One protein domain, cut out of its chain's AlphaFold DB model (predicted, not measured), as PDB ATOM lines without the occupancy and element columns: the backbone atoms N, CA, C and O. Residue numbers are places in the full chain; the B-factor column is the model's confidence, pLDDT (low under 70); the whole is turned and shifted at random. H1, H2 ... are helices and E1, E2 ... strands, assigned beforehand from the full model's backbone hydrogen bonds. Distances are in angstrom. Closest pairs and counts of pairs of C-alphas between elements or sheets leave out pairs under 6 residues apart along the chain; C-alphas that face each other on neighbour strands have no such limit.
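What this domain is: This is residues 366 to 418 of the 418 residues of an uncharacterized protein of Capsicum annuum (UniProt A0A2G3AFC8). A long, thin two-strand ribbon makes a rod: E2 runs on into E3, the chain turns, and E4 runs on into E5 alongside E2. E1 folds beside E2, and the short helix H1 lengthens the end away from that turn. The 53 printed residues hold E1, E2, E3, E4, E5, H1 in that order, mostly strand, in antiparallel sheets E1 - E2 - E5 and E3 - E4. The whole is extended, radius of gyration of the C-alphas 18.3 A, spanning 60 by 19 by 13 A.

How they stand to each other: E1, residues 370 to 372, and E2, 375 to 382, form a hairpin, with N 370 and O 377 within hydrogen-bond range at 2.8 A. E2 runs on into E3, 385 to 389, at 58 degrees. E3 and E4, 395 to 399, form a hairpin, with N 386 and O 398 at 2.8 A. E4 runs on into E5, 402 to 409, at 57 degrees. E5 is antiparallel to E2, with N 376 and O 408 at 2.8 A. In H1, 411 to 416, every O i to N i+4 pair is within range.

Where its parts are: E1, 6.4 A long, begins at C-alpha 370 (25.895, 44.531, -45.344). E2 measures 20.7 A, E3 and E4 13.4 A each, E5 22.6 A. H1, 8.7 A, ends at C-alpha 416 (27.829, 37.590, -62.696).

The domain as a whole: The farthest C-alphas, Gly 392 and Phe 418, are 61.2 A apart. The printed part has no cut. Residues 410 to 418 are among 20 with pLDDT under 70.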
ATOM      1  N   ILE A 366      24.810  48.775 -40.298       80.12
ATOM      2  CA  ILE A 366      23.754  48.336 -41.225       80.12
ATOM      3  C   ILE A 366      23.274  49.411 -42.226       80.12
ATOM      4  O   ILE A 366      22.679  49.098 -43.251       80.12
ATOM      5  N   THR A 367      23.536  50.698 -41.979       75.94
ATOM      6  CA  THR A 367      23.228  51.771 -42.948       75.94
ATOM      7  C   THR A 367      24.114  51.746 -44.189       75.94
ATOM      8  O   THR A 367      23.727  52.325 -45.196       75.94
ATOM      9  N   LYS A 368      25.293  51.113 -44.131       80.00
ATOM     10  CA  LYS A 368      26.177  50.956 -45.294       80.00
ATOM     11  C   LYS A 368      25.665  49.903 -46.284       80.00
ATOM     12  O   LYS A 368      26.066  49.935 -47.440       80.00
ATOM     13  N   GLY A 369      24.751  49.034 -45.844       79.50
ATOM     14  CA  GLY A 369      24.379  47.825 -46.566       79.50
ATOM     15  C   GLY A 369      25.421  46.738 -46.330       79.50
ATOM     16  O   GLY A 369      26.564  46.882 -46.743       79.50
ATOM     17  N   ILE A 370      25.029  45.671 -45.645       82.50
ATOM     18  CA  ILE A 370      25.895  44.531 -45.344       82.50
ATOM     19  C   ILE A 370      25.582  43.442 -46.361       82.50
ATOM     20  O   ILE A 370      24.430  43.027 -46.484       82.50
ATOM     21  N   MET A 371      26.592  42.999 -47.099       80.69
ATOM     22  CA  MET A 371      26.464  41.855 -47.995       80.69
ATOM     23  C   MET A 371      26.562  40.567 -47.177       80.69
ATOM     24  O   MET A 371      27.508  40.384 -46.414       80.69
ATOM     25  N   PHE A 372      25.588  39.681 -47.337       78.81
ATOM     26  CA  PHE A 372      25.613  38.340 -46.773       78.81
ATOM     27  C   PHE A 372      25.085  37.362 -47.820       78.81
ATOM     28  O   PHE A 372      23.924  37.459 -48.229       78.81
ATOM     29  N   LEU A 373      25.954  36.451 -48.272       76.50
ATOM     30  CA  LEU A 373      25.726  35.644 -49.476       76.50
ATOM     31  C   LEU A 373      25.368  36.582 -50.649       76.50
ATOM     32  O   LEU A 373      26.050  37.585 -50.860       76.50
ATOM     33  N   ASP A 374      24.256  36.335 -51.340       76.06
ATOM     34  CA  ASP A 374      23.788  37.167 -52.456       76.06
ATOM     35  C   ASP A 374      22.788  38.260 -52.052       76.06
ATOM     36  O   ASP A 374      22.123  38.852 -52.904       76.06
ATOM     37  N   HIS A 375      22.656  38.556 -50.757       78.06
ATOM     38  CA  HIS A 375      21.687  39.522 -50.245       78.06
ATOM     39  C   HIS A 375      22.378  40.722 -49.600       78.06
ATOM     40  O   HIS A 375      23.357  40.592 -48.870       78.06
ATOM     41  N   VAL A 376      21.834  41.912 -49.844       80.62
ATOM     42  CA  VAL A 376      22.236  43.148 -49.171       80.62
ATOM     43  C   VAL A 376      21.217  43.467 -48.083       80.62
ATOM     44  O   VAL A 376      20.032  43.669 -48.356       80.62
ATOM     45  N   LEU A 377      21.702  43.528 -46.848       80.75
ATOM     46  CA  LEU A 377      20.947  43.845 -45.644       80.75
ATOM     47  C   LEU A 377      21.167  45.310 -45.284       80.75
ATOM     48  O   LEU A 377      22.288  45.726 -44.994       80.75
ATOM     49  N   CYS A 378      20.108  46.113 -45.287       79.81
ATOM     50  CA  CYS A 378      20.212  47.537 -44.989       79.81
ATOM     51  C   CYS A 378      19.089  48.038 -44.084       79.81
ATOM     52  O   CYS A 378      17.980  47.506 -44.050       79.81
ATOM     53  N   ARG A 379      19.380  49.099 -43.332       77.62
ATOM     54  CA  ARG A 379      18.392  49.774 -42.490       77.62
ATOM     55  C   ARG A 379      17.634  50.801 -43.323       77.62
ATOM     56  O   ARG A 379      18.232  51.765 -43.796       77.62
ATOM     57  N   ARG A 380      16.315  50.650 -43.423       71.94
ATOM     58  CA  ARG A 380      15.410  51.611 -44.059       71.94
ATOM     59  C   ARG A 380      14.637  52.385 -42.996       71.94
ATOM     60  O   ARG A 380      14.002  51.796 -42.128       71.94
ATOM     61  N   VAL A 381      14.688  53.711 -43.049       70.81
ATOM     62  CA  VAL A 381      13.858  54.567 -42.189       70.81
ATOM     63  C   VAL A 381      12.509  54.770 -42.872       70.81
ATOM     64  O   VAL A 381      12.457  55.057 -44.067       70.81
ATOM     65  N   VAL A 382      11.424  54.599 -42.123       70.94
ATOM     66  CA  VAL A 382      10.054  54.839 -42.588       70.94
ATOM     67  C   VAL A 382       9.364  55.857 -41.692       70.94
ATOM     68  O   VAL A 382       9.663  55.952 -40.506       70.94
ATOM     69  N   TYR A 383       8.419  56.604 -42.259       73.25
ATOM     70  CA  TYR A 383       7.652  57.635 -41.553       73.25
ATOM     71  C   TYR A 383       6.166  57.258 -41.501       73.25
ATOM     72  O   TYR A 383       5.352  57.836 -42.228       73.25
ATOM     73  N   PRO A 384       5.797  56.224 -40.727       70.69
ATOM     74  CA  PRO A 384       4.417  55.779 -40.620       70.69
ATOM     75  C   PRO A 384       3.565  56.790 -39.847       70.69
ATOM     76  O   PRO A 384       4.032  57.482 -38.943       70.69
ATOM     77  N   THR A 385       2.281  56.847 -40.187       73.69
ATOM     78  CA  THR A 385       1.287  57.582 -39.400       73.69
ATOM     79  C   THR A 385       0.602  56.594 -38.462       73.69
ATOM     80  O   THR A 385      -0.140  55.726 -38.919       73.69
ATOM     81  N   LEU A 386       0.881  56.697 -37.165       68.56
ATOM     82  CA  LEU A 386       0.266  55.890 -36.119       68.56
ATOM     83  C   LEU A 386      -1.116  56.456 -35.804       68.56
ATOM     84  O   LEU A 386      -1.264  57.660 -35.610       68.56
ATOM     85  N   ARG A 387      -2.129  55.590 -35.755       70.50
ATOM     86  CA  ARG A 387      -3.489  55.952 -35.343       70.50
ATOM     87  C   ARG A 387      -3.889  55.074 -34.173       70.50
ATOM     88  O   ARG A 387      -3.944  53.859 -34.330       70.50
ATOM     89  N   TYR A 388      -4.156  55.675 -33.021       71.06
ATOM     90  CA  TYR A 388      -4.587  54.947 -31.831       71.06
ATOM     91  C   TYR A 388      -5.659  55.724 -31.068       71.06
ATOM     92  O   TYR A 388      -5.749  56.950 -31.149       71.06
ATOM     93  N   THR A 389      -6.496  54.994 -30.337       70.50
ATOM     94  CA  THR A 389      -7.556  55.571 -29.508       70.50
ATOM     95  C   THR A 389      -6.993  55.837 -28.121       70.50
ATOM     96  O   THR A 389      -6.620  54.904 -27.413       70.50
ATOM     97  N   ALA A 390      -6.902  57.105 -27.729       67.06
ATOM     98  CA  ALA A 390      -6.468  57.466 -26.385       67.06
ATOM     99  C   ALA A 390      -7.564  57.196 -25.346       67.06
ATOM    100  O   ALA A 390      -8.753  57.096 -25.671       67.06
ATOM    101  N   THR A 391      -7.163  57.121 -24.076       48.72
ATOM    102  CA  THR A 391      -8.076  57.083 -22.929       48.72
ATOM    103  C   THR A 391      -9.037  58.275 -23.004       48.72
ATOM    104  O   THR A 391      -8.624  59.428 -22.937       48.72
ATOM    105  N   GLY A 392     -10.323  57.987 -23.231       69.44
ATOM    106  CA  GLY A 392     -11.360  58.992 -23.509       69.44
ATOM    107  C   GLY A 392     -11.954  58.960 -24.926       69.44
ATOM    108  O   GLY A 392     -12.734  59.844 -25.264       69.44
ATOM    109  N   GLY A 393     -11.611  57.976 -25.768       71.00
ATOM    110  CA  GLY A 393     -12.277  57.749 -27.063       71.00
ATOM    111  C   GLY A 393     -11.827  58.677 -28.199       71.00
ATOM    112  O   GLY A 393     -12.381  58.634 -29.296       71.00
ATOM    113  N   LYS A 394     -10.805  59.508 -27.967       66.81
ATOM    114  CA  LYS A 394     -10.243  60.410 -28.977       66.81
ATOM    115  C   LYS A 394      -9.247  59.655 -29.860       66.81
ATOM    116  O   LYS A 394      -8.267  59.108 -29.357       66.81
ATOM    117  N   ILE A 395      -9.484  59.644 -31.171       74.94
ATOM    118  CA  ILE A 395      -8.548  59.082 -32.154       74.94
ATOM    119  C   ILE A 395      -7.393  60.073 -32.329       74.94
ATOM    120  O   ILE A 395      -7.595  61.196 -32.793       74.94
ATOM    121  N   ILE A 396      -6.187  59.662 -31.945       71.38
ATOM    122  CA  ILE A 396      -4.952  60.427 -32.125       71.38
ATOM    123  C   ILE A 396      -4.235  59.883 -33.359       71.38
ATOM    124  O   ILE A 396      -4.093  58.672 -33.517       71.38
ATOM    125  N   SER A 397      -3.805  60.784 -34.246       74.69
ATOM    126  CA  SER A 397      -2.992  60.465 -35.421       74.69
ATOM    127  C   SER A 397      -1.642  61.159 -35.286       74.69
ATOM    128  O   SER A 397      -1.568  62.380 -35.403       74.69
ATOM    129  N   GLU A 398      -0.577  60.394 -35.069       72.12
ATOM    130  CA  GLU A 398       0.778  60.908 -34.853       72.12
ATOM    131  C   GLU A 398       1.732  60.381 -35.931       72.12
ATOM    132  O   GLU A 398       1.658  59.223 -36.341       72.12
ATOM    133  N   LYS A 399       2.636  61.231 -36.431       68.44
ATOM    134  CA  LYS A 399       3.697  60.786 -37.344       68.44
ATOM    135  C   LYS A 399       4.839  60.193 -36.524       68.44
ATOM    136  O   LYS A 399       5.525  60.920 -35.814       68.44
ATOM    137  N   GLY A 400       5.047  58.889 -36.654       63.22
ATOM    138  CA  GLY A 400       6.174  58.187 -36.052       63.22
ATOM    139  C   GLY A 400       7.368  58.106 -37.000       63.22
ATOM    140  O   GLY A 400       7.229  58.207 -38.220       63.22
ATOM    141  N   VAL A 401       8.553  57.875 -36.437       64.56
ATOM    142  CA  VAL A 401       9.725  57.409 -37.189       64.56
ATOM    143  C   VAL A 401       9.920  55.938 -36.851       64.56
ATOM    144  O   VAL A 401      10.219  55.585 -35.714       64.56
ATOM    145  N   GLY A 402       9.715  55.082 -37.844       61.56
ATOM    146  CA  GLY A 402       9.965  53.651 -37.763       61.56
ATOM    147  C   GLY A 402      11.293  53.294 -38.416       61.56
ATOM    148  O   GLY A 402      11.786  53.978 -39.317       61.56
ATOM    149  N   THR A 403      11.889  52.196 -37.969       64.88
ATOM    150  CA  THR A 403      13.053  51.602 -38.620       64.88
ATOM    151  C   THR A 403      12.690  50.209 -39.103       64.88
ATOM    152  O   THR A 403      12.100  49.437 -38.364       64.88
ATOM    153  N   LEU A 404      13.071  49.895 -40.334       66.31
ATOM    154  CA  LEU A 404      12.884  48.603 -40.969       66.31
ATOM    155  C   LEU A 404      14.221  48.003 -41.379       66.31
ATOM    156  O   LEU A 404      15.129  48.722 -41.803       66.31
ATOM    157  N   LEU A 405      14.320  46.682 -41.289       70.38
ATOM    158  CA  LEU A 405      15.391  45.927 -41.920       70.38
ATOM    159  C   LEU A 405      14.924  45.544 -43.327       70.38
ATOM    160  O   LEU A 405      13.844  44.990 -43.504       70.38
ATOM    161  N   SER A 406      15.702  45.920 -44.333       71.75
ATOM    162  CA  SER A 406      15.430  45.655 -45.742       71.75
ATOM    163  C   SER A 406      16.434  44.634 -46.250       71.75
ATOM    164  O   SER A 406      17.640  44.825 -46.093       71.75
ATOM    165  N   VAL A 407      15.927  43.580 -46.881       76.56
ATOM    166  CA  VAL A 407      16.718  42.526 -47.522       76.56
ATOM    167  C   VAL A 407      16.468  42.615 -49.020       76.56
ATOM    168  O   VAL A 407      15.326  42.523 -49.463       76.56
ATOM    169  N   THR A 408      17.517  42.833 -49.806       75.06
ATOM    170  CA  THR A 408      17.416  42.924 -51.269       75.06
ATOM    171  C   THR A 408      18.467  42.047 -51.920       75.06
ATOM    172  O   THR A 408      19.641  42.164 -51.576       75.06
ATOM    173  N   ALA A 409      18.068  41.201 -52.870       74.12
ATOM    174  CA  ALA A 409      19.012  40.415 -53.659       74.12
ATOM    175  C   ALA A 409      19.973  41.333 -54.439       74.12
ATOM    176  O   ALA A 409      19.578  42.367 -54.990       74.12
ATOM    177  N   SER A 410      21.248  40.961 -54.476       69.12
ATOM    178  CA  SER A 410      22.302  41.698 -55.162       69.12
ATOM    179  C   SER A 410      22.257  41.397 -56.655       69.12
ATOM    180  O   SER A 410      22.886  40.459 -57.139       69.12
ATOM    181  N   LEU A 411      21.556  42.237 -57.421       64.06
ATOM    182  CA  LEU A 411      21.447  42.080 -58.876       64.06
ATOM    183  C   LEU A 411      22.823  41.989 -59.565       64.06
ATOM    184  O   LEU A 411      22.993  41.219 -60.501       64.06
ATOM    185  N   LYS A 412      23.831  42.732 -59.085       66.50
ATOM    186  CA  LYS A 412      25.202  42.670 -59.626       66.50
ATOM    187  C   LYS A 412      25.842  41.290 -59.461       66.50
ATOM    188  O   LYS A 412      26.646  40.909 -60.304       66.50
ATOM    189  N   GLN A 413      25.515  40.585 -58.385       62.72
ATOM    190  CA  GLN A 413      26.049  39.260 -58.085       62.72
ATOM    191  C   GLN A 413      25.271  38.183 -58.835       62.72
ATOM    192  O   GLN A 413      25.882  37.373 -59.521       62.72
ATOM    193  N   CYS A 414      23.938  38.290 -58.864       56.44
ATOM    194  CA  CYS A 414      23.096  37.426 -59.686       56.44
ATOM    195  C   CYS A 414      23.460  37.515 -61.179       56.44
ATOM    196  O   CYS A 414      23.471  36.502 -61.863       56.44
ATOM    197  N   ILE A 415      23.796  38.707 -61.696       60.03
ATOM    198  CA  ILE A 415      24.191  38.889 -63.105       60.03
ATOM    199  C   ILE A 415      25.569  38.283 -63.408       60.03
ATOM    200  O   ILE A 415      25.779  37.856 -64.533       60.03
ATOM    201  N   ARG A 416      26.506  38.204 -62.450       56.94
ATOM    202  CA  ARG A 416      27.829  37.590 -62.696       56.94
ATOM    203  C   ARG A 416      27.751  36.098 -63.040       56.94
ATOM    204  O   ARG A 416      28.683  35.589 -63.656       56.94
ATOM    205  N   GLN A 417      26.668  35.426 -62.650       50.84
ATOM    206  CA  GLN A 417      26.433  34.008 -62.924       50.84
ATOM    207  C   GLN A 417      25.814  33.744 -64.316       50.84
ATOM    208  O   GLN A 417      25.792  32.591 -64.751       50.84
ATOM    209  N   PHE A 418      25.359  34.785 -65.031       39.28
ATOM    210  CA  PHE A 418      24.866  34.724 -66.420       39.28
ATOM    211  C   PHE A 418      25.927  35.207 -67.414       39.28
ATOM    212  O   PHE A 418      26.002  34.609 -68.516       39.28
TER     213      PHE A 418